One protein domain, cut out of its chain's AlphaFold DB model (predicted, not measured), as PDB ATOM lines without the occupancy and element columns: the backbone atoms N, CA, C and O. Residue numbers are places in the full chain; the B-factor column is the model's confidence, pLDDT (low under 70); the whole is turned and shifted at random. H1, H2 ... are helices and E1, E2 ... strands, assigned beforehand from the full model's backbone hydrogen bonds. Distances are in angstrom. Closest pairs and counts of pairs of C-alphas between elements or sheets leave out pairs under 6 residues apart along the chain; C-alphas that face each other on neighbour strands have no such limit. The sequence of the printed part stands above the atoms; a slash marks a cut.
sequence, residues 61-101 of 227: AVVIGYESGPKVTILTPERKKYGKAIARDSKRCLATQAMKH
ATOM      1  N   ALA A  61     -22.066  42.153  44.355       79.44
ATOM      2  CA  ALA A  61     -21.433  42.966  43.325       79.44
ATOM      3  C   ALA A  61     -21.108  44.363  43.859       79.44
ATOM      4  O   ALA A  61     -21.821  44.895  44.707       79.44
ATOM      5  N   VAL A  62     -20.026  44.944  43.350       78.00
ATOM      6  CA  VAL A  62     -19.662  46.346  43.562       78.00
ATOM      7  C   VAL A  62     -19.888  47.079  42.251       78.00
ATOM      8  O   VAL A  62     -19.410  46.640  41.204       78.00
ATOM      9  N   VAL A  63     -20.630  48.179  42.317       81.44
ATOM     10  CA  VAL A  63     -20.858  49.073  41.183       81.44
ATOM     11  C   VAL A  63     -19.986  50.301  41.390       81.44
ATOM     12  O   VAL A  63     -20.135  50.997  42.390       81.44
ATOM     13  N   ILE A  64     -19.059  50.543  40.467       77.50
ATOM     14  CA  ILE A  64     -18.213  51.738  40.468       77.50
ATOM     15  C   ILE A  64     -18.736  52.657  39.369       77.50
ATOM     16  O   ILE A  64     -18.764  52.262  38.202       77.50
ATOM     17  N   GLY A  65     -19.189  53.853  39.743       76.06
ATOM     18  CA  GLY A  65     -19.595  54.876  38.785       76.06
ATOM     19  C   GLY A  65     -18.369  55.517  38.143       76.06
ATOM     20  O   GLY A  65     -17.547  56.089  38.852       76.06
ATOM     21  N   TYR A  66     -18.251  55.416  36.821       79.81
ATOM     22  CA  TYR A  66     -17.309  56.199  36.022       79.81
ATOM     23  C   TYR A  66     -18.088  57.168  35.130       79.81
ATOM     24  O   TYR A  66     -19.252  56.914  34.819       79.81
ATOM     25  N   GLU A  67     -17.441  58.238  34.665       75.62
ATOM     26  CA  GLU A  67     -18.022  59.163  33.675       75.62
ATOM     27  C   GLU A  67     -18.397  58.446  32.366       75.62
ATOM     28  O   GLU A  67     -19.374  58.794  31.712       75.62
ATOM     29  N   SER A  68     -17.674  57.373  32.027       83.19
ATOM     30  CA  SER A  68     -17.958  56.479  30.897       83.19
ATOM     31  C   SER A  68     -19.078  55.460  31.156       83.19
ATOM     32  O   SER A  68     -19.414  54.676  30.268       83.19
ATOM     33  N   GLY A  69     -19.658  55.454  32.359       73.06
ATOM     34  CA  GLY A  69     -20.734  54.563  32.777       73.06
ATOM     35  C   GLY A  69     -20.366  53.652  33.959       73.06
ATOM     36  O   GLY A  69     -19.197  53.480  34.310       73.06
ATOM     37  N   PRO A  70     -21.368  53.048  34.620       81.94
ATOM     38  CA  PRO A  70     -21.141  52.205  35.786       81.94
ATOM     39  C   PRO A  70     -20.501  50.864  35.401       81.94
ATOM     40  O   PRO A  70     -21.018  50.122  34.565       81.94
ATOM     41  N   LYS A  71     -19.407  50.501  36.075       82.62
ATOM     42  CA  LYS A  71     -18.777  49.182  35.959       82.62
ATOM     43  C   LYS A  71     -19.216  48.294  37.114       82.62
ATOM     44  O   LYS A  71     -18.963  48.602  38.279       82.62
ATOM     45  N   VAL A  72     -19.831  47.161  36.788       82.31
ATOM     46  CA  VAL A  72     -20.259  46.160  37.773       82.31
ATOM     47  C   VAL A  72     -19.193  45.076  37.889       82.31
ATOM     48  O   VAL A  72     -18.866  44.413  36.908       82.31
ATOM     49  N   THR A  73     -18.658  44.877  39.092       80.38
ATOM     50  CA  THR A  73     -17.692  43.811  39.390       80.38
ATOM     51  C   THR A  73     -18.286  42.853  40.413       80.38
ATOM     52  O   THR A  73     -18.607  43.250  41.533       80.38
ATOM     53  N   ILE A  74     -18.429  41.580  40.044       80.62
ATOM     54  CA  ILE A  74     -18.870  40.529  40.969       80.62
ATOM     55  C   ILE A  74     -17.694  40.162  41.874       80.62
ATOM     56  O   ILE A  74     -16.596  39.871  41.398       80.62
ATOM     57  N   LEU A  75     -17.914  40.183  43.187       79.19
ATOM     58  CA  LEU A  75     -16.870  39.863  44.150       79.19
ATOM     59  C   LEU A  75     -16.625  38.357  44.218       79.19
ATOM     60  O   LEU A  75     -17.559  37.558  44.354       79.19
ATOM     61  N   THR A  76     -15.347  37.984  44.216       77.88
ATOM     62  CA  THR A  76     -14.909  36.615  44.500       77.88
ATOM     63  C   THR A  76     -15.340  36.189  45.911       77.88
ATOM     64  O   THR A  76     -15.514  37.051  46.781       77.88
ATOM     65  N   PRO A  77     -15.506  34.879  46.187       74.75
ATOM     66  CA  PRO A  77     -15.905  34.379  47.508       74.75
ATOM     67  C   PRO A  77     -15.069  34.939  48.667       74.75
ATOM     68  O   PRO A  77     -15.626  35.328  49.694       74.75
ATOM     69  N   GLU A  78     -13.759  35.083  48.468       69.12
ATOM     70  CA  GLU A  78     -12.829  35.677  49.436       69.12
ATOM     71  C   GLU A  78     -13.138  37.157  49.716       69.12
ATOM     72  O   GLU A  78     -13.132  37.608  50.863       69.12
ATOM     73  N   ARG A  79     -13.497  37.918  48.675       72.62
ATOM     74  CA  ARG A  79     -13.779  39.360  48.753       72.62
ATOM     75  C   ARG A  79     -15.218  39.677  49.164       72.62
ATOM     76  O   ARG A  79     -15.502  40.814  49.541       72.62
ATOM     77  N   LYS A  80     -16.130  38.693  49.190       79.12
ATOM     78  CA  LYS A  80     -17.526  38.887  49.643       79.12
ATOM     79  C   LYS A  80     -17.604  39.440  51.069       79.12
ATOM     80  O   LYS A  80     -18.499  40.232  51.357       79.12
ATOM     81  N   LYS A  81     -16.687  39.048  51.964       74.25
ATOM     82  CA  LYS A  81     -16.652  39.551  53.353       74.25
ATOM     83  C   LYS A  81     -16.335  41.048  53.406       74.25
ATOM     84  O   LYS A  81     -16.997  41.768  54.149       74.25
ATOM     85  N   TYR A  82     -15.408  41.512  52.569       73.88
ATOM     86  CA  TYR A  82     -15.106  42.934  52.404       73.88
ATOM     87  C   TYR A  82     -16.287  43.691  51.812       73.88
ATOM     88  O   TYR A  82     -16.740  44.656  52.412       73.88
ATOM     89  N   GLY A  83     -16.858  43.206  50.705       76.88
ATOM     90  CA  GLY A  83     -18.020  43.847  50.082       76.88
ATOM     91  C   GLY A  83     -19.203  44.001  51.034       76.88
ATOM     92  O   GLY A  83     -19.807  45.064  51.104       76.88
ATOM     93  N   LYS A  84     -19.491  42.969  51.840       77.50
ATOM     94  CA  LYS A  84     -20.528  43.037  52.881       77.50
ATOM     95  C   LYS A  84     -20.184  44.025  53.998       77.50
ATOM     96  O   LYS A  84     -21.092  44.643  54.541       77.50
ATOM     97  N   ALA A  85     -18.911  44.155  54.371       74.12
ATOM     98  CA  ALA A  85     -18.476  45.120  55.379       74.12
ATOM     99  C   ALA A  85     -18.572  46.568  54.868       74.12
ATOM    100  O   ALA A  85     -19.035  47.424  55.616       74.12
ATOM    101  N   ILE A  86     -18.219  46.808  53.598       79.62
ATOM    102  CA  ILE A  86     -18.372  48.105  52.918       79.62
ATOM    103  C   ILE A  86     -19.856  48.471  52.817       79.62
ATOM    104  O   ILE A  86     -20.247  49.549  53.243       79.62
ATOM    105  N   ALA A  87     -20.700  47.552  52.337       78.50
ATOM    106  CA  ALA A  87     -22.139  47.793  52.187       78.50
ATOM    107  C   ALA A  87     -22.858  48.099  53.513       78.50
ATOM    108  O   ALA A  87     -23.924  48.700  53.513       78.50
ATOM    109  N   ARG A  88     -22.289  47.663  54.643       80.75
ATOM    110  CA  ARG A  88     -22.816  47.908  55.995       80.75
ATOM    111  C   ARG A  88     -22.148  49.089  56.704       80.75
ATOM    112  O   ARG A  88     -22.384  49.254  57.896       80.75
ATOM    113  N   ASP A  89     -21.260  49.818  56.026       74.19
ATOM    114  CA  ASP A  89     -20.411  50.877  56.596       74.19
ATOM    115  C   ASP A  89     -19.717  50.472  57.918       74.19
ATOM    116  O   ASP A  89     -19.535  51.236  58.868       74.19
ATOM    117  N   SER A  90     -19.335  49.196  58.024       80.44
ATOM    118  CA  SER A  90     -18.790  48.660  59.268       80.44
ATOM    119  C   SER A  90     -17.282  48.878  59.330       80.44
ATOM    120  O   SER A  90     -16.494  47.976  59.032       80.44
ATOM    121  N   LYS A  91     -16.871  50.066  59.787       79.62
ATOM    122  CA  LYS A  91     -15.455  50.458  59.952       79.62
ATOM    123  C   LYS A  91     -14.643  49.430  60.747       79.62
ATOM    124  O   LYS A  91     -13.544  49.056  60.347       79.62
ATOM    125  N   ARG A  92     -15.213  48.892  61.834       77.62
ATOM    126  CA  ARG A  92     -14.579  47.847  62.659       77.62
ATOM    127  C   ARG A  92     -14.362  46.546  61.889       77.62
ATOM    128  O   ARG A  92     -13.304  45.932  62.011       77.62
ATOM    129  N   CYS A  93     -15.358  46.112  61.115       74.50
ATOM    130  CA  CYS A  93     -15.246  44.896  60.318       74.50
ATOM    131  C   CYS A  93     -14.216  45.087  59.200       74.50
ATOM    132  O   CYS A  93     -13.366  44.222  59.023       74.50
ATOM    133  N   LEU A  94     -14.219  46.240  58.527       78.50
ATOM    134  CA  LEU A  94     -13.234  46.584  57.501       78.50
ATOM    135  C   LEU A  94     -11.809  46.575  58.043       78.50
ATOM    136  O   LEU A  94     -10.969  45.875  57.488       78.50
ATOM    137  N   ALA A  95     -11.560  47.258  59.163       79.44
ATOM    138  CA  ALA A  95     -10.254  47.250  59.814       79.44
ATOM    139  C   ALA A  95      -9.829  45.822  60.198       79.44
ATOM    140  O   ALA A  95      -8.712  45.402  59.921       79.44
ATOM    141  N   THR A  96     -10.747  45.030  60.760       80.00
ATOM    142  CA  THR A  96     -10.465  43.639  61.148       80.00
ATOM    143  C   THR A  96     -10.134  42.758  59.944       80.00
ATOM    144  O   THR A  96      -9.279  41.885  60.051       80.00
ATOM    145  N   GLN A  97     -10.812  42.942  58.808       78.56
ATOM    146  CA  GLN A  97     -10.506  42.189  57.594       78.56
ATOM    147  C   GLN A  97      -9.182  42.658  56.983       78.56
ATOM    148  O   GLN A  97      -8.335  41.819  56.704       78.56
ATOM    149  N   ALA A  98      -8.950  43.971  56.882       78.12
ATOM    150  CA  ALA A  98      -7.705  44.531  56.354       78.12
ATOM    151  C   ALA A  98      -6.472  44.047  57.134       78.12
ATOM    152  O   ALA A  98      -5.452  43.723  56.536       78.12
ATOM    153  N   MET A  99      -6.588  43.899  58.457       80.19
ATOM    154  CA  MET A  99      -5.507  43.389  59.306       80.19
ATOM    155  C   MET A  99      -5.265  41.873  59.188       80.19
ATOM    156  O   MET A  99      -4.258  41.390  59.700       80.19
ATOM    157  N   LYS A 100      -6.155  41.106  58.538       80.69
ATOM    158  CA  LYS A 100      -5.986  39.652  58.328       80.69
ATOM    159  C   LYS A 100      -5.135  39.300  57.113       80.69
ATOM    160  O   LYS A 100      -4.637  38.183  57.048       80.69
ATOM    161  N   HIS A 101      -5.007  40.207  56.149       77.94
ATOM    162  CA  HIS A 101      -4.239  39.973  54.928       77.94
ATOM    163  C   HIS A 101      -2.943  40.772  54.999       77.94
ATOM    164  O   HIS A 101      -2.994  41.989  55.151       77.94
TER     165      HIS A 101
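Overview. This is residues 61 to 101 of the 227 residues of an uncharacterized protein of Amphimedon queenslandica (UniProt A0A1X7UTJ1). Two hairpins follow one another along an elongated shape: a two-stranded hairpin, E1 and E2, makes one end, and a pair of short helices, H1 and H2, side by side and running opposite ways, makes the other. H1 lies between the strands and H2, and comes near E1 with few pairs of C-alphas, while H2 is away from the strands. The printed part has 41 residues, with two named strands and then two named helices in the order E1, E2, H1, H2; the sheet, in the order E1 - E2, is antiparallel, and the class is mixed, helices and strands. The whole is loose, with a radius of gyration of the C-alphas of 11.8 A, and its C-alphas span 34 by 19 by 15 A.

Along the chain. The printed part begins with E1, residues 61 to 66, whose C-alpha 61 stands at (-21.433, 42.966, 43.325); it is 15.7 A from first to last C-alpha. After a tight link of 2 residues comes E2, residues 69 to 74, 16.4 A long, which ends at C-alpha 74 at (-18.870, 40.529, 40.969). A tight link of 5 residues leads to H1, residues 80 to 87, 10.3 A long. A tight link of 3 residues leads to H2, residues 91 to 98, 10.4 A long, which ends at C-alpha 98 at (-7.705, 44.531, 56.354).

Arrangement. E1 and E2 form a hairpin of antiparallel neighbours, with 159 degrees between their N-to-C directions. The C-alphas of Ala 61 and Ile 74 face each other at 4.2 A, and those of Tyr 66 and Gly 69 at 5.0 A. Across the pair, N 62 and O 73 are within hydrogen-bond range at 2.9 A, and so are N 71 and O 64 at 2.8 A. E1 and H1 have 2 pairs of C-alphas within 8 A, the closest being those of Val 62 and Gly 83, 7.2 A apart. H1 and H2 touch, with the closest C-alphas those of Ala 85 and Leu 94 at 5.8 A. They form a helical hairpin and run opposite ways at a shallow tilt of 27 degrees. H2 is apart from E1 and from E2. In H1 and H2 every O i to N i+4 pair is within hydrogen-bond range.

Size, cuts and confidence. The two C-alphas farthest apart are those of Ser 68 and Lys 100, at 34.3 A, and the first and last printed C-alphas, of Ala 61 and His 101, are 21.0 A apart. The printed part has no cut, and its three links between named elements are tight. The mean pLDDT of the printed part is 78.0, and Glu 78 is its one residue under 70.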